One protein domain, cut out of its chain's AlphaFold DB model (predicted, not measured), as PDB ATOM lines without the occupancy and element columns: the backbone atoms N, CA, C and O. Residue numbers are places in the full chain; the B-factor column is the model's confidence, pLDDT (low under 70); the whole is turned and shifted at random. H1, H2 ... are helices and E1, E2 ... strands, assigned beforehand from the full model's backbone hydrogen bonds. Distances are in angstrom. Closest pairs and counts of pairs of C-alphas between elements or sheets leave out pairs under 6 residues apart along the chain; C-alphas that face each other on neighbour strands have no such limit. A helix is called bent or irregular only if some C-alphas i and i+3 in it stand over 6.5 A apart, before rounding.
ATOM      1  N   TYR A   7     245.305 102.126 107.175       96.12
ATOM      2  CA  TYR A   7     244.390 101.238 107.880       96.12
ATOM      3  C   TYR A   7     243.997 100.065 106.989       96.12
ATOM      4  O   TYR A   7     243.673 100.244 105.811       96.12
ATOM      5  N   TYR A   8     244.035  98.861 107.551       96.50
ATOM      6  CA  TYR A   8     243.772  97.622 106.834       96.50
ATOM      7  C   TYR A   8     242.857  96.701 107.633       96.50
ATOM      8  O   TYR A   8     242.944  96.624 108.849       96.50
ATOM      9  N   TYR A   9     242.017  95.959 106.929       95.69
ATOM     10  CA  TYR A   9     241.406  94.728 107.393       95.69
ATOM     11  C   TYR A   9     242.267  93.555 106.940       95.69
ATOM     12  O   TYR A   9     242.649  93.469 105.765       95.69
ATOM     13  N   ILE A  10     242.564  92.655 107.866       92.88
ATOM     14  CA  ILE A  10     243.373  91.469 107.637       92.88
ATOM     15  C   ILE A  10     242.537  90.256 108.021       92.88
ATOM     16  O   ILE A  10     242.038  90.158 109.133       92.88
ATOM     17  N   SER A  11     242.390  89.321 107.087       91.00
ATOM     18  CA  SER A  11     241.739  88.031 107.333       91.00
ATOM     19  C   SER A  11     242.725  86.904 107.070       91.00
ATOM     20  O   SER A  11     243.448  86.933 106.068       91.00
ATOM     21  N   SER A  12     242.772  85.937 107.985       81.81
ATOM     22  CA  SER A  12     243.606  84.741 107.882       81.81
ATOM     23  C   SER A  12     242.740  83.489 107.826       81.81
ATOM     24  O   SER A  12     241.895  83.268 108.689       81.81
ATOM     25  N   GLU A  13     242.971  82.635 106.831       71.38
ATOM     26  CA  GLU A  13     242.276  81.345 106.711       71.38
ATOM     27  C   GLU A  13     242.814  80.296 107.701       71.38
ATOM     28  O   GLU A  13     242.155  79.289 107.966       71.38
ATOM     29  N   MET A  14     243.997  80.534 108.282       65.56
ATOM     30  CA  MET A  14     244.650  79.605 109.214       65.56
ATOM     31  C   MET A  14     244.214  79.776 110.672       65.56
ATOM     32  O   MET A  14     244.426  78.875 111.481       65.56
ATOM     33  N   ASP A  15     243.592  80.899 111.021       62.19
ATOM     34  CA  ASP A  15     243.142  81.169 112.382       62.19
ATOM     35  C   ASP A  15     241.760  81.826 112.329       62.19
ATOM     36  O   ASP A  15     241.628  83.017 112.052       62.19
ATOM     37  N   ARG A  16     240.715  81.025 112.589       45.28
ATOM     38  CA  ARG A  16     239.298  81.442 112.521       45.28
ATOM     39  C   ARG A  16     238.951  82.584 113.488       45.28
ATOM     40  O   ARG A  16     237.840  83.099 113.421       45.28
ATOM     41  N   TYR A  17     239.874  82.953 114.379       51.16
ATOM     42  CA  TYR A  17     239.738  84.057 115.325       51.16
ATOM     43  C   TYR A  17     240.621  85.272 114.987       51.16
ATOM     44  O   TYR A  17     240.561  86.263 115.708       51.16
ATOM     45  N   LYS A  18     241.419  85.225 113.908       65.88
ATOM     46  CA  LYS A  18     242.272  86.338 113.448       65.88
ATOM     47  C   LYS A  18     241.759  86.942 112.148       65.88
ATOM     48  O   LYS A  18     242.443  86.973 111.120       65.88
ATOM     49  N   THR A  19     240.533  87.430 112.206       89.06
ATOM     50  CA  THR A  19     240.185  88.616 111.435       89.06
ATOM     51  C   THR A  19     240.436  89.834 112.317       89.06
ATOM     52  O   THR A  19     240.063  89.849 113.493       89.06
ATOM     53  N   SER A  20     241.144  90.826 111.790       93.94
ATOM     54  CA  SER A  20     241.602  91.974 112.566       93.94
ATOM     55  C   SER A  20     241.663  93.248 111.736       93.94
ATOM     56  O   SER A  20     241.781  93.231 110.507       93.94
ATOM     57  N   PHE A  21     241.576  94.375 112.429       95.19
ATOM     58  CA  PHE A  21     241.846  95.696 111.898       95.19
ATOM     59  C   PHE A  21     243.238  96.135 112.330       95.19
ATOM     60  O   PHE A  21     243.655  95.927 113.466       95.19
ATOM     61  N   PHE A  22     243.959  96.753 111.406       94.62
ATOM     62  CA  PHE A  22     245.376  97.034 111.523       94.62
ATOM     63  C   PHE A  22     245.634  98.496 111.162       94.62
ATOM     64  O   PHE A  22     245.383  98.912 110.031       94.62
ATOM     65  N   LYS A  23     246.154  99.274 112.107       94.75
ATOM     66  CA  LYS A  23     246.735 100.599 111.885       94.75
ATOM     67  C   LYS A  23     248.232 100.426 111.672       94.75
ATOM     68  O   LYS A  23     248.889  99.747 112.454       94.75
ATOM     69  N   TRP A  24     248.787 101.027 110.630       94.88
ATOM     70  CA  TRP A  24     250.186 100.824 110.265       94.88
ATOM     71  C   TRP A  24     250.846 102.082 109.714       94.88
ATOM     72  O   TRP A  24     250.281 102.799 108.882       94.88
ATOM     73  N   ASN A  25     252.104 102.261 110.104       91.38
ATOM     74  CA  ASN A  25     253.099 103.017 109.365       91.38
ATOM     75  C   ASN A  25     254.473 102.328 109.502       91.38
ATOM     76  O   ASN A  25     254.610 101.284 110.129       91.38
ATOM     77  N   GLU A  26     255.517 102.920 108.922       91.19
ATOM     78  CA  GLU A  26     256.863 102.326 108.941       91.19
ATOM     79  C   GLU A  26     257.493 102.215 110.343       91.19
ATOM     80  O   GLU A  26     258.479 101.503 110.500       91.19
ATOM     81  N   ARG A  27     256.985 102.941 111.346       90.00
ATOM     82  CA  ARG A  27     257.546 103.009 112.708       90.00
ATOM     83  C   ARG A  27     256.771 102.178 113.718       90.00
ATOM     84  O   ARG A  27     257.368 101.741 114.695       90.00
ATOM     85  N   TYR A  28     255.470 101.997 113.531       92.12
ATOM     86  CA  TYR A  28     254.666 101.176 114.424       92.12
ATOM     87  C   TYR A  28     253.441 100.588 113.723       92.12
ATOM     88  O   TYR A  28     252.986 101.057 112.675       92.12
ATOM     89  N   SER A  29     252.891  99.561 114.351       93.81
ATOM     90  CA  SER A  29     251.601  98.990 114.017       93.81
ATOM     91  C   SER A  29     250.759  98.797 115.263       93.81
ATOM     92  O   SER A  29     251.288  98.651 116.366       93.81
ATOM     93  N   SER A  30     249.447  98.823 115.073       94.44
ATOM     94  CA  SER A  30     248.484  98.434 116.083       94.44
ATOM     95  C   SER A  30     247.415  97.552 115.457       94.44
ATOM     96  O   SER A  30     246.880  97.878 114.399       94.44
ATOM     97  N   GLU A  31     247.115  96.441 116.108       94.69
ATOM     98  CA  GLU A  31     246.138  95.450 115.682       94.69
ATOM     99  C   GLU A  31     245.021  95.356 116.717       94.69
ATOM    100  O   GLU A  31     245.278  95.393 117.917       94.69
ATOM    101  N   VAL A  32     243.783  95.221 116.248       94.94
ATOM    102  CA  VAL A  32     242.629  94.869 117.075       94.94
ATOM    103  C   VAL A  32     241.802  93.809 116.361       94.94
ATOM    104  O   VAL A  32     241.564  93.900 115.159       94.94
ATOM    105  N   VAL A  33     241.361  92.784 117.081       93.56
ATOM    106  CA  VAL A  33     240.511  91.730 116.503       93.56
ATOM    107  C   VAL A  33     239.128  92.260 116.113       93.56
ATOM    108  O   VAL A  33     238.549  93.095 116.801       93.56
ATOM    109  N   GLU A  34     238.574  91.749 115.012       92.81
ATOM    110  CA  GLU A  34     237.247  92.139 114.512       92.81
ATOM    111  C   GLU A  34     236.148  91.765 115.513       92.81
ATOM    112  O   GLU A  34     235.290  92.577 115.841       92.81
ATOM    113  N   ASN A  35     236.203  90.550 116.065       90.56
ATOM    114  CA  ASN A  35     235.203  90.051 117.010       90.56
ATOM    115  C   ASN A  35     235.530  90.443 118.462       90.56
ATOM    116  O   ASN A  35     235.582  89.600 119.370       90.56
ATOM    117  N   TYR A  36     235.786  91.738 118.667       89.62
ATOM    118  CA  TYR A  36     236.233  92.265 119.951       89.62
ATOM    119  C   TYR A  36     235.204  92.089 121.071       89.62
ATOM    120  O   TYR A  36     235.571  92.150 122.237       89.62
ATOM    121  N   GLU A  37     233.928  91.851 120.765       88.50
ATOM    122  CA  GLU A  37     232.880  91.607 121.764       88.50
ATOM    123  C   GLU A  37     233.070  90.266 122.492       88.50
ATOM    124  O   GLU A  37     232.784  90.140 123.689       88.50
ATOM    125  N   LEU A  38     233.594  89.252 121.792       88.25
ATOM    126  CA  LEU A  38     233.875  87.935 122.367       88.25
ATOM    127  C   LEU A  38     235.270  87.860 122.988       88.25
ATOM    128  O   LEU A  38     235.435  87.311 124.086       88.25
ATOM    129  N   VAL A  39     236.265  88.393 122.282       91.00
ATOM    130  CA  VAL A  39     237.676  88.367 122.670       91.00
ATOM    131  C   VAL A  39     238.250  89.747 122.424       91.00
ATOM    132  O   VAL A  39     238.332  90.170 121.285       91.00
ATOM    133  N   GLN A  40     238.677  90.444 123.469       93.88
ATOM    134  CA  GLN A  40     239.326  91.741 123.332       93.88
ATOM    135  C   GLN A  40     240.824  91.488 123.178       93.88
ATOM    136  O   GLN A  40     241.449  91.005 124.117       93.88
ATOM    137  N   ALA A  41     241.394  91.764 122.011       94.50
ATOM    138  CA  ALA A  41     242.830  91.653 121.783       94.50
ATOM    139  C   ALA A  41     243.323  92.907 121.066       94.50
ATOM    140  O   ALA A  41     242.770  93.262 120.025       94.50
ATOM    141  N   ILE A  42     244.307  93.574 121.664       95.38
ATOM    142  CA  ILE A  42     244.989  94.743 121.121       95.38
ATOM    143  C   ILE A  42     246.484  94.464 121.176       95.38
ATOM    144  O   ILE A  42     247.022  94.254 122.261       95.38
ATOM    145  N   ASP A  43     247.144  94.526 120.030       95.38
ATOM    146  CA  ASP A  43     248.589  94.359 119.921       95.38
ATOM    147  C   ASP A  43     249.208  95.634 119.342       95.38
ATOM    148  O   ASP A  43     248.644  96.275 118.454       95.38
ATOM    149  N   ILE A  44     250.364  96.033 119.861       95.00
ATOM    150  CA  ILE A  44     251.166  97.152 119.367       95.00
ATOM    151  C   ILE A  44     252.588  96.656 119.169       95.00
ATOM    152  O   ILE A  44     253.184  96.084 120.077       95.00
ATOM    153  N   CYS A  45     253.150  96.945 118.001       94.25
ATOM    154  CA  CYS A  45     254.566  96.752 117.718       94.25
ATOM    155  C   CYS A  45     255.161  98.089 117.282       94.25
ATOM    156  O   CYS A  45     254.647  98.727 116.363       94.25
ATOM    157  N   LEU A  46     256.231  98.521 117.943       92.56
ATOM    158  CA  LEU A  46     256.942  99.767 117.685       92.56
ATOM    159  C   LEU A  46     258.419  99.478 117.436       92.56
ATOM    160  O   LEU A  46     259.064  98.779 118.210       92.56
ATOM    161  N   ILE A  47     258.960 100.086 116.388       92.25
ATOM    162  CA  ILE A  47     260.364  99.977 116.003       92.25
ATOM    163  C   ILE A  47     261.129 101.208 116.501       92.25
ATOM    164  O   ILE A  47     260.781 102.352 116.183       92.25
ATOM    165  N   LYS A  48     262.182 100.979 117.291       87.31
ATOM    166  CA  LYS A  48     262.979 102.037 117.933       87.31
ATOM    167  C   LYS A  48     264.147 102.468 117.061       87.31
ATOM    168  O   LYS A  48     264.292 103.658 116.764       87.31
ATOM    169  N   LEU A  49     264.947 101.493 116.634       80.50
ATOM    170  CA  LEU A  49     266.148 101.675 115.816       80.50
ATOM    171  C   LEU A  49     265.790 101.612 114.329       80.50
ATOM    172  O   LEU A  49     264.706 101.169 114.002       80.50
ATOM    173  N   GLY A  50     266.647 102.119 113.437       69.69
ATOM    174  CA  GLY A  50     266.335 102.516 112.044       69.69
ATOM    175  C   GLY A  50     265.764 101.469 111.069       69.69
ATOM    176  O   GLY A  50     265.725 101.731 109.867       69.69
ATOM    177  N   GLU A  51     265.314 100.321 111.557       79.81
ATOM    178  CA  GLU A  51     264.467  99.380 110.838       79.81
ATOM    179  C   GLU A  51     263.064  99.955 110.594       79.81
ATOM    180  O   GLU A  51     262.647 100.971 111.165       79.81
ATOM    181  N   LYS A  52     262.332  99.317 109.682       87.75
ATOM    182  CA  LYS A  52     260.979  99.712 109.301       87.75
ATOM    183  C   LYS A  52     260.077  98.498 109.341       87.75
ATOM    184  O   LYS A  52     260.469  97.435 108.870       87.75
ATOM    185  N   LEU A  53     258.851  98.684 109.814       88.69
ATOM    186  CA  LEU A  53     257.832  97.655 109.672       88.69
ATOM    187  C   LEU A  53     257.467  97.478 108.207       88.69
ATOM    188  O   LEU A  53     257.186  98.449 107.498       88.69
ATOM    189  N   ASP A  54     257.398  96.223 107.781       90.00
ATOM    190  CA  ASP A  54     256.879  95.884 106.471       90.00
ATOM    191  C   ASP A  54     255.398  96.233 106.370       90.00
ATOM    192  O   ASP A  54     254.590  95.961 107.263       90.00
ATOM    193  N   LYS A  55     255.025  96.823 105.233       91.44
ATOM    194  CA  LYS A  55     253.620  97.037 104.897       91.44
ATOM    195  C   LYS A  55     252.914  95.677 104.807       91.44
ATOM    196  O   LYS A  55     253.429  94.802 104.107       91.44
ATOM    197  N   PRO A  56     251.719  95.509 105.408       91.06
ATOM    198  CA  PRO A  56     250.927  94.295 105.246       91.06
ATOM    199  C   PRO A  56     250.653  93.990 103.766       91.06
ATOM    200  O   PRO A  56     250.244  94.872 103.004       91.06
ATOM    201  N   LYS A  57     250.876  92.738 103.352       91.69
ATOM    202  CA  LYS A  57     250.703  92.265 101.969       91.69
ATOM    203  C   LYS A  57     249.788  91.044 101.924       91.69
ATOM    204  O   LYS A  57     249.633  90.328 102.908       91.69
ATOM    205  N   ASN A  58     249.176  90.830 100.762       92.00
ATOM    206  CA  ASN A  58     248.435  89.604 100.486       92.00
ATOM    207  C   ASN A  58     249.398  88.419 100.385       92.00
ATOM    208  O   ASN A  58     250.419  88.511  99.707       92.00
ATOM    209  N   GLU A  59     249.020  87.302 100.994       89.06
ATOM    210  CA  GLU A  59     249.730  86.022 100.932       89.06
ATOM    211  C   GLU A  59     248.719  84.894 100.666       89.06
ATOM    212  O   GLU A  59     247.507  85.133 100.606       89.06
ATOM    213  N   SER A  60     249.193  83.655 100.501       87.44
ATOM    214  CA  SER A  60     248.341  82.505 100.158       87.44
ATOM    215  C   SER A  60     247.157  82.319 101.110       87.44
ATOM    216  O   SER A  60     246.057  82.044 100.648       87.44
ATOM    217  N   PHE A  61     247.359  82.548 102.411       85.00
ATOM    218  CA  PHE A  61     246.338  82.360 103.454       85.00
ATOM    219  C   PHE A  61     245.960  83.655 104.181       85.00
ATOM    220  O   PHE A  61     245.303  83.607 105.219       85.00
ATOM    221  N   ARG A  62     246.394  84.811 103.661       88.25
ATOM    222  CA  ARG A  62     246.198  86.126 104.281       88.25
ATOM    223  C   ARG A  62     245.689  87.116 103.246       88.25
ATOM    224  O   ARG A  62     246.377  87.402 102.264       88.25
ATOM    225  N   LYS A  63     244.505  87.678 103.478       91.75
ATOM    226  CA  LYS A  63     243.956  88.757 102.650       91.75
ATOM    227  C   LYS A  63     244.012  90.072 103.407       91.75
ATOM    228  O   LYS A  63     243.529  90.161 104.531       91.75
ATOM    229  N   VAL A  64     244.572  91.084 102.757       94.62
ATOM    230  CA  VAL A  64     244.733  92.448 103.251       94.62
ATOM    231  C   VAL A  64     243.909  93.374 102.368       94.62
ATOM    232  O   VAL A  64     244.093  93.415 101.149       94.62
ATOM    233  N   LYS A  65     242.996  94.125 102.981       95.25
ATOM    234  CA  LYS A  65     242.135  95.103 102.307       95.25
ATOM    235  C   LYS A  65     242.248  96.448 103.022       95.25
ATOM    236  O   LYS A  65     242.183  96.453 104.244       95.25
ATOM    237  N   PRO A  66     242.416  97.580 102.325       95.94
ATOM    238  CA  PRO A  66     242.329  98.890 102.966       95.94
ATOM    239  C   PRO A  66     240.957  99.095 103.621       95.94
ATOM    240  O   PRO A  66     239.950  98.623 103.089       95.94
ATOM    241  N   VAL A  67     240.917  99.814 104.739       95.56
ATOM    242  CA  VAL A  67     239.672 100.225 105.408       95.56
ATOM    243  C   VAL A  67     239.718 101.693 105.805       95.56
ATOM    244  O   VAL A  67     240.774 102.323 105.800       95.56
ATOM    245  N   LEU A  68     238.551 102.230 106.150       90.62
ATOM    246  CA  LEU A  68     238.425 103.556 106.734       90.62
ATOM    247  C   LEU A  68     239.013 103.580 108.152       90.62
ATOM    248  O   LEU A  68     238.914 102.600 108.894       90.62
ATOM    249  N   LYS A  69     239.605 104.718 108.525       92.00
ATOM    250  CA  LYS A  69     240.187 104.951 109.855       92.00
ATOM    251  C   LYS A  69     239.147 104.760 110.958       92.00
ATOM    252  O   LYS A  69     239.449 104.208 112.009       92.00
ATOM    253  N   GLU A  70     237.930 105.213 110.700       87.50
ATOM    254  CA  GLU A  70     236.800 105.208 111.624       87.50
ATOM    255  C   GLU A  70     236.452 103.777 112.044       87.50
ATOM    256  O   GLU A  70     236.302 103.511 113.229       87.50
ATOM    257  N   ILE A  71     236.474 102.828 111.100       89.94
ATOM    258  CA  ILE A  71     236.205 101.412 111.385       89.94
ATOM    259  C   ILE A  71     237.236 100.857 112.373       89.94
ATOM    260  O   ILE A  71     236.864 100.186 113.333       89.94
ATOM    261  N   PHE A  72     238.526 101.148 112.168       93.44
ATOM    262  CA  PHE A  72     239.570 100.743 113.112       93.44
ATOM    263  C   PHE A  72     239.346 101.381 114.488       93.44
ATOM    264  O   PHE A  72     239.371 100.673 115.493       93.44
ATOM    265  N   ASN A  73     239.107 102.696 114.534       88.81
ATOM    266  CA  ASN A  73     238.926 103.428 115.786       88.81
ATOM    267  C   ASN A  73     237.743 102.885 116.599       88.81
ATOM    268  O   ASN A  73     237.877 102.724 117.810       88.81
ATOM    269  N   ASP A  74     236.623 102.566 115.947       84.88
ATOM    270  CA  ASP A  74     235.424 102.039 116.602       84.88
ATOM    271  C   ASP A  74     235.699 100.684 117.271       84.88
ATOM    272  O   ASP A  74     235.373 100.483 118.442       84.88
ATOM    273  N   HIS A  75     236.367  99.766 116.561       92.56
ATOM    274  CA  HIS A  75     236.714  98.445 117.101       92.56
ATOM    275  C   HIS A  75     237.755  98.549 118.216       92.56
ATOM    276  O   HIS A  75     237.639  97.885 119.247       92.56
ATOM    277  N   TYR A  76     238.752  99.413 118.033       91.88
ATOM    278  CA  TYR A  76     239.794  99.659 119.019       91.88
ATOM    279  C   TYR A  76     239.213 100.225 120.323       91.88
ATOM    280  O   TYR A  76     239.459  99.689 121.408       91.88
ATOM    281  N   ALA A  77     238.390 101.272 120.223       87.94
ATOM    282  CA  ALA A  77     237.727 101.890 121.365       87.94
ATOM    283  C   ALA A  77     236.746 100.923 122.045       87.94
ATOM    284  O   ALA A  77     236.710 100.849 123.275       87.94
ATOM    285  N   GLY A  78     235.990 100.144 121.265       84.81
ATOM    286  CA  GLY A  78     235.080  99.121 121.778       84.81
ATOM    287  C   GLY A  78     235.806  98.039 122.582       84.81
ATOM    288  O   GLY A  78     235.422  97.751 123.721       84.81
ATOM    289  N   ALA A  79     236.901  97.496 122.040       91.69
ATOM    290  CA  ALA A  79     237.734  96.505 122.717       91.69
ATOM    291  C   ALA A  79     238.279  97.042 124.046       91.69
ATOM    292  O   ALA A  79     238.129  96.401 125.090       91.69
ATOM    293  N   LEU A  80     238.857  98.248 124.021       90.44
ATOM    294  CA  LEU A  80     239.433  98.885 125.201       90.44
ATOM    295  C   LEU A  80     238.366  99.192 126.263       90.44
ATOM    296  O   LEU A  80     238.579  98.919 127.444       90.44
ATOM    297  N   SER A  81     237.194  99.691 125.849       85.88
ATOM    298  CA  SER A  81     236.073  99.998 126.747       85.88
ATOM    299  C   SER A  81     235.576  98.756 127.485       85.88
ATOM    300  O   SER A  81     235.322  98.814 128.688       85.88
ATOM    301  N   ILE A  82     235.470  97.616 126.790       88.69
ATOM    302  CA  ILE A  82     235.062  96.356 127.419       88.69
ATOM    303  C   ILE A  82     236.080  95.928 128.472       88.69
ATOM    304  O   ILE A  82     235.666  95.535 129.560       88.69
ATOM    305  N   VAL A  83     237.385  96.005 128.188       90.00
ATOM    306  CA  VAL A  83     238.421  95.652 129.175       90.00
ATOM    307  C   VAL A  83     238.368  96.590 130.380       90.00
ATOM    308  O   VAL A  83     238.337  96.108 131.510       90.00
ATOM    309  N   ALA A  84     238.298  97.904 130.150       86.88
ATOM    310  CA  ALA A  84     238.286  98.914 131.207       86.88
ATOM    311  C   ALA A  84     237.082  98.786 132.160       86.88
ATOM    312  O   ALA A  84     237.190  99.108 133.339       86.88
ATOM    313  N   LYS A  85     235.941  98.287 131.669       83.75
ATOM    314  CA  LYS A  85     234.718  98.085 132.464       83.75
ATOM    315  C   LYS A  85     234.670  96.743 133.205       83.75
ATOM    316  O   LYS A  85     233.692  96.478 133.906       83.75
ATOM    317  N   LYS A  86     235.667  95.861 133.050       84.50
ATOM    318  CA  LYS A  86     235.661  94.567 133.750       84.50
ATOM    319  C   LYS A  86     235.935  94.754 135.237       84.50
ATOM    320  O   LYS A  86     236.996  95.218 135.635       84.50
ATOM    321  N   VAL A  87     234.992  94.293 136.054       79.12
ATOM    322  CA  VAL A  87     235.161  94.189 137.505       79.12
ATOM    323  C   VAL A  87     235.998  92.949 137.815       79.12
ATOM    324  O   VAL A  87     235.581  91.825 137.524       79.12
ATOM    325  N   VAL A  88     237.186  93.154 138.386       83.81
ATOM    326  CA  VAL A  88     238.187  92.096 138.617       83.81
ATOM    327  C   VAL A  88     238.592  91.936 140.082       83.81
ATOM    328  O   VAL A  88     239.578  91.275 140.366       83.81
ATOM    329  N   THR A  89     237.845  92.513 141.021       78.94
ATOM    330  CA  THR A  89     238.245  92.629 142.434       78.94
ATOM    331  C   THR A  89     238.571  91.280 143.096       78.94
ATOM    332  O   THR A  89     239.585  91.168 143.776       78.94
ATOM    333  N   ASP A  90     237.788  90.231 142.818       83.69
ATOM    334  CA  ASP A  90     237.946  88.891 143.421       83.69
ATOM    335  C   ASP A  90     238.663  87.884 142.499       83.69
ATOM    336  O   ASP A  90     238.298  86.702 142.408       83.69
ATOM    337  N   TRP A  91     239.626  88.366 141.714       92.62
ATOM    338  CA  TRP A  91     240.376  87.550 140.759       92.62
ATOM    339  C   TRP A  91     241.726  87.102 141.330       92.62
ATOM    340  O   TRP A  91     242.208  87.576 142.352       92.62
ATOM    341  N   GLU A  92     242.334  86.126 140.668       94.19
ATOM    342  CA  GLU A  92     243.705  85.700 140.923       94.19
ATOM    343  C   GLU A  92     244.642  86.497 140.021       94.19
ATOM    344  O   GLU A  92     244.447  86.491 138.803       94.19
ATOM    345  N   PHE A  93     245.670  87.123 140.592       94.88
ATOM    346  CA  PHE A  93     246.606  87.973 139.858       94.88
ATOM    347  C   PHE A  93     248.020  87.401 139.895       94.88
ATOM    348  O   PHE A  93     248.495  86.946 140.937       94.88
ATOM    349  N   TYR A  94     248.707  87.451 138.758       95.88
ATOM    350  CA  TYR A  94     250.043  86.900 138.586       95.88
ATOM    351  C   TYR A  94     250.934  87.855 137.796       95.88
ATOM    352  O   TYR A  94     250.502  88.472 136.823       95.88
ATOM    353  N   LEU A  95     252.203  87.908 138.188       95.25
ATOM    354  CA  LEU A  95     253.283  88.563 137.467       95.25
ATOM    355  C   LEU A  95     254.303  87.506 137.037       95.25
ATOM    356  O   LEU A  95     254.915  86.836 137.870       95.25
ATOM    357  N   THR A  96     254.531  87.401 135.736       93.62
ATOM    358  CA  THR A  96     255.660  86.672 135.161       93.62
ATOM    359  C   THR A  96     256.577  87.696 134.518       93.62
ATOM    360  O   THR A  96     256.163  88.406 133.615       93.62
ATOM    361  N   HIS A  97     257.825  87.794 134.956       86.94
ATOM    362  CA  HIS A  97     258.781  88.696 134.324       86.94
ATOM    363  C   HIS A  97     260.151  88.039 134.241       86.94
ATOM    364  O   HIS A  97     260.516  87.217 135.086       86.94
ATOM    365  N   ASN A  98     260.916  88.406 133.218       79.06
ATOM    366  CA  ASN A  98     262.356  88.208 133.234       79.06
ATOM    367  C   ASN A  98     263.035  89.511 133.683       79.06
ATOM    368  O   ASN A  98     262.461  90.591 133.599       79.06
ATOM    369  N   LYS A  99     264.266  89.415 134.191       65.88
ATOM    370  CA  LYS A  99     264.997  90.578 134.724       65.88
ATOM    371  C   LYS A  99     265.393  91.613 133.668       65.88
ATOM    372  O   LYS A  99     265.937  92.643 134.039       65.88
ATOM    373  N   VAL A 100     265.234  91.297 132.384       71.56
ATOM    374  CA  VAL A 100     265.894  92.046 131.319       71.56
ATOM    375  C   VAL A 100     264.878  92.910 130.593       71.56
ATOM    376  O   VAL A 100     265.028  94.115 130.657       71.56
ATOM    377  N   ASN A 101     263.837  92.342 129.972       82.81
ATOM    378  CA  ASN A 101     263.013  93.086 129.007       82.81
ATOM    379  C   ASN A 101     261.568  92.576 128.827       82.81
ATOM    380  O   ASN A 101     260.860  93.104 127.978       82.81
ATOM    381  N   TRP A 102     261.122  91.537 129.539       92.75
ATOM    382  CA  TRP A 102     259.788  90.953 129.338       92.75
ATOM    383  C   TRP A 102     258.998  90.908 130.636       92.75
ATOM    384  O   TRP A 102     259.438  90.299 131.615       92.75
ATOM    385  N   ILE A 103     257.820  91.523 130.616       94.94
ATOM    386  CA  ILE A 103     256.876  91.568 131.728       94.94
ATOM    387  C   ILE A 103     255.522  91.104 131.211       94.94
ATOM    388  O   ILE A 103     255.008  91.646 130.243       94.94
ATOM    389  N   LYS A 104     254.927  90.130 131.889       96.19
ATOM    390  CA  LYS A 104     253.574  89.644 131.653       96.19
ATOM    391  C   LYS A 104     252.787  89.706 132.952       96.19
ATOM    392  O   LYS A 104     253.211  89.160 133.973       96.19
ATOM    393  N   VAL A 105     251.625  90.335 132.901       96.81
ATOM    394  CA  VAL A 105     250.705  90.467 134.029       96.81
ATOM    395  C   VAL A 105     249.379  89.830 133.645       96.81
ATOM    396  O   VAL A 105     248.878  90.006 132.535       96.81
ATOM    397  N   GLU A 106     248.825  89.035 134.551       97.12
ATOM    398  CA  GLU A 106     247.670  88.195 134.264       97.12
ATOM    399  C   GLU A 106     246.684  88.229 135.429       97.12
ATOM    400  O   GLU A 106     247.082  88.097 136.583       97.12
ATOM    401  N   ALA A 107     245.397  88.348 135.126       96.38
ATOM    402  CA  ALA A 107     244.293  88.243 136.065       96.38
ATOM    403  C   ALA A 107     243.290  87.195 135.579       96.38
ATOM    404  O   ALA A 107     242.958  87.142 134.391       96.38
ATOM    405  N   TYR A 108     242.777  86.381 136.498       95.44
ATOM    406  CA  TYR A 108     241.832  85.308 136.205       95.44
ATOM    407  C   TYR A 108     240.703  85.267 137.228       95.44
ATOM    408  O   TYR A 108     240.957  85.170 138.425       95.44
ATOM    409  N   SER A 109     239.453  85.238 136.769       92.38
ATOM    410  CA  SER A 109     238.314  85.058 137.667       92.38
ATOM    411  C   SER A 109     238.403  83.733 138.426       92.38
ATOM    412  O   SER A 109     238.776  82.699 137.850       92.38
ATOM    413  N   SER A 110     237.969  83.727 139.683       81.62
ATOM    414  CA  SER A 110     237.811  82.496 140.456       81.62
ATOM    415  C   SER A 110     236.760  81.558 139.828       81.62
ATOM    416  O   SER A 110     235.902  81.966 139.043       81.62
ATOM    417  N   LEU A 111     236.821  80.257 140.146       67.56
ATOM    418  CA  LEU A 111     235.938  79.239 139.543       67.56
ATOM    419  C   LEU A 111     234.446  79.455 139.861       67.56
ATOM    420  O   LEU A 111     233.602  79.027 139.072       67.56
ATOM    421  N   GLY A 112     234.150  80.114 140.987       65.88
ATOM    422  CA  GLY A 112     232.801  80.443 141.452       65.88
ATOM    423  C   GLY A 112     232.370  81.889 141.191       65.88
ATOM    424  O   GLY A 112     231.277  82.262 141.605       65.88
ATOM    425  N   ALA A 113     233.197  82.703 140.525       70.44
ATOM    426  CA  ALA A 113     232.826  84.072 140.192       70.44
ATOM    427  C   ALA A 113     231.613  84.089 139.250       70.44
ATOM    428  O   ALA A 113     231.558  83.329 138.277       70.44
ATOM    429  N   GLN A 114     230.669  84.999 139.506       67.88
ATOM    430  CA  GLN A 114     229.537  85.223 138.601       67.88
ATOM    431  C   GLN A 114     230.009  85.673 137.213       67.88
ATOM    432  O   GLN A 114     229.433  85.287 136.197       67.88
ATOM    433  N   VAL A 115     231.105  86.437 137.166       73.00
ATOM    434  CA  VAL A 115     231.751  86.874 135.930       73.00
ATOM    435  C   VAL A 115     233.015  86.053 135.710       73.00
ATOM    436  O   VAL A 115     234.001  86.205 136.432       73.00
ATOM    437  N   LYS A 116     232.990  85.191 134.690       82.56
ATOM    438  CA  LYS A 116     234.167  84.432 134.259       82.56
ATOM    439  C   LYS A 116     234.984  85.213 133.241       82.56
ATOM    440  O   LYS A 116     234.429  85.753 132.283       82.56
ATOM    441  N   GLY A 117     236.301  85.208 133.401       90.50
ATOM    442  CA  GLY A 117     237.193  85.754 132.392       90.50
ATOM    443  C   GLY A 117     238.650  85.842 132.798       90.50
ATOM    444  O   GLY A 117     239.057  85.424 133.882       90.50
ATOM    445  N   CYS A 118     239.437  86.389 131.882       94.12
ATOM    446  CA  CYS A 118     240.826  86.736 132.114       94.12
ATOM    447  C   CYS A 118     241.157  88.104 131.519       94.12
ATOM    448  O   CYS A 118     240.545  88.523 130.535       94.12
ATOM    449  N   ILE A 119     242.163  88.762 132.081       96.31
ATOM    450  CA  ILE A 119     242.878  89.883 131.474       96.31
ATOM    451  C   ILE A 119     244.349  89.491 131.497       96.31
ATOM    452  O   ILE A 119     244.854  89.046 132.520       96.31
ATOM    453  N   GLN A 120     245.025  89.593 130.369       96.88
ATOM    454  CA  GLN A 120     246.447  89.324 130.239       96.88
ATOM    455  C   GLN A 120     247.036  90.467 129.450       96.88
ATOM    456  O   GLN A 120     246.458  90.871 128.448       96.88
ATOM    457  N   PHE A 121     248.173  90.972 129.877       96.69
ATOM    458  CA  PHE A 121     248.915  91.908 129.063       96.69
ATOM    459  C   PHE A 121     250.398  91.684 129.244       96.69
ATOM    460  O   PHE A 121     250.861  91.263 130.309       96.69
ATOM    461  N   GLU A 122     251.132  91.924 128.173       95.25
ATOM    462  CA  GLU A 122     252.565  91.733 128.153       95.25
ATOM    463  C   GLU A 122     253.264  92.910 127.491       95.25
ATOM    464  O   GLU A 122     252.715  93.585 126.624       95.25
ATOM    465  N   LEU A 123     254.479  93.157 127.954       95.62
ATOM    466  CA  LEU A 123     255.373  94.178 127.456       95.62
ATOM    467  C   LEU A 123     256.727  93.516 127.208       95.62
ATOM    468  O   LEU A 123     257.348  92.985 128.134       95.62
ATOM    469  N   VAL A 124     257.168  93.532 125.953       93.94
ATOM    470  CA  VAL A 124     258.488  93.069 125.515       93.94
ATOM    471  C   VAL A 124     259.257  94.282 125.014       93.94
ATOM    472  O   VAL A 124     258.951  94.843 123.969       93.94
ATOM    473  N   ASN A 125     260.274  94.692 125.757       92.00
ATOM    474  CA  ASN A 125     261.042  95.901 125.500       92.00
ATOM    475  C   ASN A 125     262.466  95.555 125.054       92.00
ATOM    476  O   ASN A 125     263.390  95.630 125.854       92.00
ATOM    477  N   SER A 126     262.676  95.146 123.803       87.50
ATOM    478  CA  SER A 126     264.031  94.869 123.304       87.50
ATOM    479  C   SER A 126     264.769  96.162 122.919       87.50
ATOM    480  O   SER A 126     264.196  97.255 122.922       87.50
ATOM    481  N   GLY A 127     266.062  96.061 122.591       84.00
ATOM    482  CA  GLY A 127     266.822  97.207 122.076       84.00
ATOM    483  C   GLY A 127     266.277  97.735 120.742       84.00
ATOM    484  O   GLY A 127     266.322  98.934 120.488       84.00
ATOM    485  N   GLU A 128     265.710  96.852 119.920       87.81
ATOM    486  CA  GLU A 128     265.259  97.153 118.556       87.81
ATOM    487  C   GLU A 128     263.775  97.520 118.501       87.81
ATOM    488  O   GLU A 128     263.387  98.427 117.761       87.81
ATOM    489  N   GLN A 129     262.954  96.866 119.325       90.88
ATOM    490  CA  GLN A 129     261.502  96.972 119.265       90.88
ATOM    491  C   GLN A 129     260.842  96.985 120.645       90.88
ATOM    492  O   GLN A 129     261.399  96.538 121.650       90.88
ATOM    493  N   LEU A 130     259.631  97.522 120.680       93.19
ATOM    494  CA  LEU A 130     258.689  97.382 121.776       93.19
ATOM    495  C   LEU A 130     257.456  96.640 121.264       93.19
ATOM    496  O   LEU A 130     256.846  97.068 120.286       93.19
ATOM    497  N   GLU A 131     257.061  95.587 121.965       94.94
ATOM    498  CA  GLU A 131     255.786  94.907 121.762       94.94
ATOM    499  C   GLU A 131     254.934  95.056 123.020       94.94
ATOM    500  O   GLU A 131     255.416  94.848 124.137       94.94
ATOM    501  N   VAL A 132     253.671  95.431 122.838       96.19
ATOM    502  CA  VAL A 132     252.675  95.524 123.905       96.19
ATOM    503  C   VAL A 132     251.445  94.750 123.459       96.19
ATOM    504  O   VAL A 132     250.862  95.089 122.432       96.19
ATOM    505  N   SER A 133     251.035  93.746 124.230       95.88
ATOM    506  CA  SER A 133     249.799  93.001 123.987       95.88
ATOM    507  C   SER A 133     248.831  93.181 125.151       95.88
ATOM    508  O   SER A 133     249.226  93.202 126.317       95.88
ATOM    509  N   LEU A 134     247.547  93.317 124.840       96.56
ATOM    510  CA  LEU A 134     246.440  93.273 125.785       96.56
ATOM    511  C   LEU A 134     245.428  92.258 125.272       96.56
ATOM    512  O   LEU A 134     244.883  92.406 124.187       96.56
ATOM    513  N   PHE A 135     245.126  91.262 126.087       95.75
ATOM    514  CA  PHE A 135     244.182  90.200 125.795       95.75
ATOM    515  C   PHE A 135     243.162  90.059 126.921       95.75
ATOM    516  O   PHE A 135     243.493  90.001 128.104       95.75
ATOM    517  N   SER A 136     241.896  89.906 126.564       94.12
ATOM    518  CA  SER A 136     240.838  89.588 127.499       94.12
ATOM    519  C   SER A 136     239.778  88.708 126.860       94.12
ATOM    520  O   SER A 136     239.395  88.873 125.706       94.12
ATOM    521  N   SER A 137     239.280  87.739 127.622       92.50
ATOM    522  CA  SER A 137     238.225  86.837 127.161       92.50
ATOM    523  C   SER A 137     237.407  86.316 128.338       92.50
ATOM    524  O   SER A 137     237.767  86.529 129.497       92.50
ATOM    525  N   LYS A 138     236.311  85.608 128.051       89.00
ATOM    526  CA  LYS A 138     235.546  84.853 129.063       89.00
ATOM    527  C   LYS A 138     236.204  83.516 129.438       89.00
ATOM    528  O   LYS A 138     235.810  82.884 130.415       89.00
ATOM    529  N   GLN A 139     237.190  83.063 128.662       86.81
ATOM    530  CA  GLN A 139     237.874  81.790 128.876       86.81
ATOM    531  C   GLN A 139     239.085  81.966 129.797       86.81
ATOM    532  O   GLN A 139     239.836  82.927 129.684       86.81
ATOM    533  N   LEU A 140     239.338  80.986 130.664       87.19
ATOM    534  CA  LEU A 140     240.484  80.984 131.587       87.19
ATOM    535  C   LEU A 140     241.770  80.452 130.931       87.19
ATOM    536  O   LEU A 140     242.518  79.673 131.530       87.19
ATOM    537  N   ARG A 141     242.013  80.832 129.671       84.81
ATOM    538  CA  ARG A 141     243.175  80.377 128.895       84.81
ATOM    539  C   ARG A 141     244.458  80.855 129.572       84.81
ATOM    540  O   ARG A 141     244.610  82.042 129.790       84.81
ATOM    541  N   GLY A 142     245.389  79.951 129.876       86.75
ATOM    542  CA  GLY A 142     246.684  80.300 130.484       86.75
ATOM    543  C   GLY A 142     246.732  80.235 132.016       86.75
ATOM    544  O   GLY A 142     247.822  80.087 132.568       86.75
ATOM    545  N   ARG A 143     245.582  80.190 132.707       92.88
ATOM    546  CA  ARG A 143     245.514  80.149 134.182       92.88
ATOM    547  C   ARG A 143     246.370  79.047 134.832       92.88
ATOM    548  O   ARG A 143     247.070  79.353 135.798       92.88
ATOM    549  N   PRO A 144     246.386  77.784 134.344       92.62
ATOM    550  CA  PRO A 144     247.239  76.750 134.936       92.62
ATOM    551  C   PRO A 144     248.736  77.070 134.831       92.62
ATOM    552  O   PRO A 144     249.502  76.728 135.728       92.62
ATOM    553  N   MET A 145     249.154  77.736 133.750       92.50
ATOM    554  CA  MET A 145     250.548  78.130 133.550       92.50
ATOM    555  C   MET A 145     250.926  79.293 134.468       92.50
ATOM    556  O   MET A 145     251.975  79.228 135.104       92.50
ATOM    557  N   ALA A 146     250.058  80.303 134.590       92.81
ATOM    558  CA  ALA A 146     250.261  81.440 135.486       92.81
ATOM    559  C   ALA A 146     250.420  80.985 136.946       92.81
ATOM    560  O   ALA A 146     251.389  81.345 137.599       92.81
ATOM    561  N   ARG A 147     249.566  80.067 137.416       92.69
ATOM    562  CA  ARG A 147     249.689  79.445 138.749       92.69
ATOM    563  C   ARG A 147     251.004  78.692 138.972       92.69
ATOM    564  O   ARG A 147     251.449  78.578 140.107       92.69
ATOM    565  N   LYS A 148     251.586  78.125 137.911       93.44
ATOM    566  CA  LYS A 148     252.818  77.325 137.985       93.44
ATOM    567  C   LYS A 148     254.086  78.178 137.889       93.44
ATOM    568  O   LYS A 148     255.098  77.801 138.471       93.44
ATOM    569  N   LYS A 149     254.065  79.247 137.089       91.62
ATOM    570  CA  LYS A 149     255.260  80.021 136.711       91.62
ATOM    571  C   LYS A 149     255.248  81.479 137.169       91.62
ATOM    572  O   LYS A 149     256.319  82.067 137.267       91.62
ATOM    573  N   GLY A 150     254.073  82.053 137.393       92.56
ATOM    574  CA  GLY A 150     253.912  83.437 137.816       92.56
ATOM    575  C   GLY A 150     254.008  83.580 139.329       92.56
ATOM    576  O   GLY A 150     253.606  82.696 140.086       92.56
ATOM    577  N   SER A 151     254.511  84.727 139.765       93.44
ATOM    578  CA  SER A 151     254.460  85.148 141.160       93.44
ATOM    579  C   SER A 151     253.083  85.750 141.448       93.44
ATOM    580  O   SER A 151     252.675  86.644 140.703       93.44
ATOM    581  N   PRO A 152     252.356  85.303 142.486       93.88
ATOM    582  CA  PRO A 152     251.113  85.951 142.892       93.88
ATOM    583  C   PRO A 152     251.347  87.425 143.235       93.88
ATOM    584  O   PRO A 152     252.332  87.752 143.899       93.88
ATOM    585  N   ILE A 153     250.441  88.296 142.800       92.69
ATOM    586  CA  ILE A 153     250.437  89.724 143.146       92.69
ATOM    587  C   ILE A 153     249.078  90.125 143.722       92.69
ATOM    588  O   ILE A 153     248.100  89.384 143.619       92.69
ATOM    589  N   SER A 154     249.016  91.294 144.348       90.88
ATOM    590  CA  SER A 154     247.764  91.867 144.835       90.88
ATOM    591  C   SER A 154     246.930  92.469 143.704       90.88
ATOM    592  O   SER A 154     247.444  92.790 142.625       90.88
ATOM    593  N   HIS A 155     245.647  92.687 143.987       90.44
ATOM    594  CA  HIS A 155     244.762  93.470 143.131       90.44
ATOM    595  C   HIS A 155     245.307  94.892 142.920       90.44
ATOM    596  O   HIS A 155     245.328  95.388 141.797       90.44
ATOM    597  N   GLU A 156     245.820  95.535 143.972       89.69
ATOM    598  CA  GLU A 156     246.339  96.902 143.898       89.69
ATOM    599  C   GLU A 156     247.541  96.993 142.954       89.69
ATOM    600  O   GLU A 156     247.610  97.907 142.131       89.69
ATOM    601  N   LEU A 157     248.475  96.038 143.034       90.50
ATOM    602  CA  LEU A 157     249.632  96.010 142.141       90.50
ATOM    603  C   LEU A 157     249.208  95.701 140.702       90.50
ATOM    604  O   LEU A 157     249.707  96.334 139.775       90.50
ATOM    605  N   PHE A 158     248.252  94.788 140.506       93.56
ATOM    606  CA  PHE A 158     247.671  94.533 139.187       93.56
ATOM    607  C   PHE A 158     247.085  95.812 138.567       93.56
ATOM    608  O   PHE A 158     247.398  96.138 137.422       93.56
ATOM    609  N   MET A 159     246.305  96.580 139.333       91.19
ATOM    610  CA  MET A 159     245.724  97.841 138.861       91.19
ATOM    611  C   MET A 159     246.789  98.907 138.566       91.19
ATOM    612  O   MET A 159     246.644  99.661 137.604       91.19
ATOM    613  N   GLN A 160     247.898  98.936 139.317       91.12
ATOM    614  CA  GLN A 160     249.032  99.825 139.026       91.12
ATOM    615  C   GLN A 160     249.725  99.511 137.695       91.12
ATOM    616  O   GLN A 160     250.315 100.413 137.107       91.12
ATOM    617  N   PHE A 161     249.641  98.277 137.198       93.69
ATOM    618  CA  PHE A 161     250.086  97.934 135.848       93.69
ATOM    619  C   PHE A 161     249.010  98.210 134.788       93.69
ATOM    620  O   PHE A 161     249.310  98.751 133.722       93.69
ATOM    621  N   LEU A 162     247.758  97.842 135.075       94.12
ATOM    622  CA  LEU A 162     246.665  97.941 134.112       94.12
ATOM    623  C   LEU A 162     246.327  99.399 133.777       94.12
ATOM    624  O   LEU A 162     246.159  99.721 132.605       94.12
ATOM    625  N   ASN A 163     246.260 100.296 134.761       90.75
ATOM    626  CA  ASN A 163     245.829 101.675 134.512       90.75
ATOM    627  C   ASN A 163     246.784 102.455 133.585       90.75
ATOM    628  O   ASN A 163     246.302 103.063 132.627       90.75
ATOM    629  N   PRO A 164     248.122 102.431 133.779       89.81
ATOM    630  CA  PRO A 164     249.052 103.038 132.829       89.81
ATOM    631  C   PRO A 164     248.950 102.432 131.431       89.81
ATOM    632  O   PRO A 164     249.026 103.174 130.455       89.81
ATOM    633  N   LEU A 165     248.733 101.115 131.328       94.00
ATOM    634  CA  LEU A 165     248.526 100.459 130.040       94.00
ATOM    635  C   LEU A 165     247.254 100.967 129.355       94.00
ATOM    636  O   LEU A 165     247.312 101.377 128.203       94.00
ATOM    637  N   LEU A 166     246.118 100.996 130.055       91.19
ATOM    638  CA  LEU A 166     244.863 101.509 129.500       91.19
ATOM    639  C   LEU A 166     245.003 102.973 129.065       91.19
ATOM    640  O   LEU A 166     244.532 103.328 127.987       91.19
ATOM    641  N   LYS A 167     245.704 103.803 129.849       86.69
ATOM    642  CA  LYS A 167     246.017 105.190 129.477       86.69
ATOM    643  C   LYS A 167     246.854 105.251 128.196       86.69
ATOM    644  O   LYS A 167     246.498 105.984 127.279       86.69
ATOM    645  N   PHE A 168     247.922 104.462 128.116       90.00
ATOM    646  CA  PHE A 168     248.779 104.382 126.934       90.00
ATOM    647  C   PHE A 168     248.005 103.951 125.681       90.00
ATOM    648  O   PHE A 168     248.164 104.553 124.624       90.00
ATOM    649  N   LEU A 169     247.124 102.955 125.805       90.00
ATOM    650  CA  LEU A 169     246.292 102.473 124.700       90.00
ATOM    651  C   LEU A 169     245.198 103.477 124.313       90.00
ATOM    652  O   LEU A 169     244.870 103.598 123.137       90.00
ATOM    653  N   SER A 170     244.647 104.230 125.270       85.75
ATOM    654  CA  SER A 170     243.582 105.208 124.996       85.75
ATOM    655  C   SER A 170     244.020 106.343 124.067       85.75
ATOM    656  O   SER A 170     243.192 106.872 123.326       85.75
ATOM    657  N   ASP A 171     245.317 106.667 124.044       78.62
ATOM    658  CA  ASP A 171     245.905 107.625 123.111       78.62
ATOM    659  C   ASP A 171     246.845 106.931 122.111       78.62
ATOM    660  O   ASP A 171     248.062 107.133 122.079       78.62
ATOM    661  N   HIS A 172     246.254 106.123 121.226       70.88
ATOM    662  CA  HIS A 172     246.983 105.378 120.197       70.88
ATOM    663  C   HIS A 172     247.711 106.267 119.158       70.88
ATOM    664  O   HIS A 172     248.314 105.760 118.208       70.88
ATOM    665  N   ASN A 173     247.572 107.599 119.226       68.50
ATOM    666  CA  ASN A 173     248.301 108.541 118.367       68.50
ATOM    667  C   ASN A 173     249.616 108.994 119.008       68.50
ATOM    668  O   ASN A 173     250.546 109.354 118.289       68.50
ATOM    669  N   SER A 174     249.720 108.896 120.332       75.56
ATOM    670  CA  SER A 174     250.891 109.311 121.104       75.56
ATOM    671  C   SER A 174     251.758 108.138 121.571       75.56
ATOM    672  O   SER A 174     252.646 108.314 122.404       75.56
ATOM    673  N   ILE A 175     251.566 106.945 120.988       80.19
ATOM    674  CA  ILE A 175     252.373 105.734 121.242       80.19
ATOM    675  C   ILE A 175     253.874 106.054 121.175       80.19
ATOM    676  O   ILE A 175     254.630 105.688 122.068       80.19
ATOM    677  N   LEU A 176     254.304 106.790 120.144       81.00
ATOM    678  CA  LEU A 176     255.711 107.153 119.934       81.00
ATOM    679  C   LEU A 176     256.276 108.110 120.999       81.00
ATOM    680  O   LEU A 176     257.492 108.228 121.097       81.00
ATOM    681  N   ILE A 177     255.419 108.798 121.753       81.81
ATOM    682  CA  ILE A 177     255.806 109.792 122.763       81.81
ATOM    683  C   ILE A 177     255.860 109.144 124.150       81.81
ATOM    684  O   ILE A 177     256.789 109.397 124.908       81.81
ATOM    685  N   TYR A 178     254.884 108.294 124.479       83.38
ATOM    686  CA  TYR A 178     254.686 107.803 125.848       83.38
ATOM    687  C   TYR A 178     255.235 106.396 126.119       83.38
ATOM    688  O   TYR A 178     255.126 105.907 127.244       83.38
ATOM    689  N   TYR A 179     255.817 105.719 125.123       89.62
ATOM    690  CA  TYR A 179     256.238 104.327 125.301       89.62
ATOM    691  C   TYR A 179     257.366 104.151 126.328       89.62
ATOM    692  O   TYR A 179     257.367 103.165 127.059       89.62
ATOM    693  N   GLU A 180     258.306 105.096 126.415       89.62
ATOM    694  CA  GLU A 180     259.419 105.025 127.376       89.62
ATOM    695  C   GLU A 180     258.904 105.135 128.812       89.62
ATOM    696  O   GLU A 180     259.232 104.299 129.651       89.62
ATOM    697  N   GLU A 181     257.991 106.080 129.060       89.06
ATOM    698  CA  GLU A 181     257.336 106.244 130.360       89.06
ATOM    699  C   GLU A 181     256.566 104.977 130.774       89.06
ATOM    700  O   GLU A 181     256.583 104.588 131.946       89.06
ATOM    701  N   LEU A 182     255.898 104.311 129.825       91.31
ATOM    702  CA  LEU A 182     255.231 103.033 130.083       91.31
ATOM    703  C   LEU A 182     256.245 101.951 130.487       91.31
ATOM    704  O   LEU A 182     256.038 101.271 131.495       91.31
ATOM    705  N   CYS A 183     257.332 101.801 129.725       91.06
ATOM    706  CA  CYS A 183     258.377 100.813 129.991       91.06
ATOM    707  C   CYS A 183     259.023 101.015 131.366       91.06
ATOM    708  O   CYS A 183     259.140 100.055 132.130       91.06
ATOM    709  N   ASP A 184     259.382 102.252 131.706       89.12
ATOM    710  CA  ASP A 184     260.008 102.588 132.985       89.12
ATOM    711  C   ASP A 184     259.087 102.265 134.163       89.12
ATOM    712  O   ASP A 184     259.515 101.655 135.149       89.12
ATOM    713  N   LYS A 185     257.791 102.589 134.046       89.19
ATOM    714  CA  LYS A 185     256.788 102.226 135.059       89.19
ATOM    715  C   LYS A 185     256.665 100.718 135.215       89.19
ATOM    716  O   LYS A 185     256.648 100.225 136.341       89.19
ATOM    717  N   PHE A 186     256.595  99.979 134.110       91.81
ATOM    718  CA  PHE A 186     256.474  98.523 134.140       91.81
ATOM    719  C   PHE A 186     257.695  97.871 134.802       91.81
ATOM    720  O   PHE A 186     257.532  97.034 135.690       91.81
ATOM    721  N   LEU A 187     258.910  98.284 134.429       89.25
ATOM    722  CA  LEU A 187     260.155  97.789 135.027       89.25
ATOM    723  C   LEU A 187     260.238  98.113 136.522       89.25
ATOM    724  O   LEU A 187     260.571  97.242 137.329       89.25
ATOM    725  N   TYR A 188     259.878  99.341 136.905       88.06
ATOM    726  CA  TYR A 188     259.826  99.756 138.303       88.06
ATOM    727  C   TYR A 188     258.855  98.899 139.125       88.06
ATOM    728  O   TYR A 188     259.213  98.426 140.205       88.06
ATOM    729  N   LEU A 189     257.642  98.666 138.612       89.56
ATOM    730  CA  LEU A 189     256.628  97.855 139.289       89.56
ATOM    731  C   LEU A 189     257.034  96.379 139.371       89.56
ATOM    732  O   LEU A 189     256.826  95.753 140.410       89.56
ATOM    733  N   ALA A 190     257.664  95.829 138.329       88.44
ATOM    734  CA  ALA A 190     258.120  94.438 138.311       88.44
ATOM    735  C   ALA A 190     259.217  94.156 139.354       88.44
ATOM    736  O   ALA A 190     259.324  93.037 139.857       88.44
ATOM    737  N   GLY A 191     260.004  95.172 139.722       82.56
ATOM    738  CA  GLY A 191     261.006  95.087 140.786       82.56
ATOM    739  C   GLY A 191     260.436  95.039 142.209       82.56
ATOM    740  O   GLY A 191     261.184  94.764 143.152       82.56
ATOM    741  N   LYS A 192     259.134  95.290 142.403       72.69
ATOM    742  CA  LYS A 192     258.508  95.321 143.731       72.69
ATOM    743  C   LYS A 192     257.943  93.966 144.133       72.69
ATOM    744  O   LYS A 192     257.232  93.319 143.376       72.69
TER     745      LYS A 192
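AT A GLANCE: This is residues 7 to 192 of the 258 residues of an uncharacterized protein of Mangrovibacterium diazotrophicum (UniProt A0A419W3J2). One wide, twisted sheet of ten strands forms a wall through the domain, with three long helices, H1, H3 and H4, crossing the strands on one face and the short H2 on the opposite face near one edge, over E6. H3 and H4 lie side by side as a helical hairpin, and H1 covers the other half of that face. The printed part has 186 residues with ten named strands and four named helices, in the order E1 E2 E3 E4 E5 H1 E6 E7 E8 E9 H2 E10 H3 H4; the class is mixed. The sheet is antiparallel, in the order E5 E1 E2 E3 E4 E9 E8 E7 E6 E10. The whole is compact, with a radius of gyration of the C-alphas of 16.5 A and spans of 42 by 36 by 27 A.

IN THESE COORDINATES: E1, residues 7 to 12, begins at C-alpha 7 (244.390, 101.238, 107.880). E2 is residues 19 to 24, E3 28 to 33, E4 39 to 47, 26.3 A long, and E5 62 to 66. H1, residues 69 to 84, is 22.3 A long. E6 is residues 91 to 97, E7 102 to 109, E8 118 to 125 and E9 129 to 137, 26.6 A long. H2 is residues 143 to 149 and E10 151 to 153. H3, residues 155 to 170, is 21.6 A long; H4, residues 175 to 190, is 21.3 A long and ends at C-alpha 190 (258.120, 94.438, 138.311).

HOW THE PARTS SIT: E1 to E4 and E6 to E9 are two meanders, each strand the antiparallel neighbour of the one before. E4 and E9, one from each meander, are antiparallel neighbours, with N 42 and O 134 within hydrogen-bond range at 2.8 A. In the hairpin of E1 and E2, N 8 and O 22 are 2.8 A apart. The edge strands are E5, with N 9 and O 65 at 2.7 A, and E10, with N 95 and O 151 at 2.9 A. H1 has a height over the sheet of 8.6 A; the closest C-alphas of H1 and E4 are those of Ala 79 and Gln 40, 5.1 A. H1 touches H3 with residues 77 to 84 alone, opposite ways at a shallow tilt of 11 degrees, closest at Ala 84 and Leu 166, whose C-alphas are 7.3 A apart. H3 and H4 touch, opposite ways at 8 degrees, a shallow tilt; the C-alphas of Phe 161 and Phe 186 are closest, at 6.6 A. H4 is irregular: C-alphas 177 and 180 are 7.6 A apart. H2 has a height of 8.5 A and runs slantwise to E6, at 41 degrees on the local plane. Every O i to N i+4 pair is within hydrogen-bond range in H1 and H2, against 11 of 12 in H3 and 10 of 12 in H4.

THE WHOLE: The C-alphas of Gly 50 and Gly 112 are the two farthest apart, at 49.8 A. The printed part has no cut. The link from E4 to E5, residues 48 to 61, is long. The mean pLDDT of the printed part is 88.3; it is under 70 at residues 14 to 18, 50, 99, 111 to 112, 114 and 173.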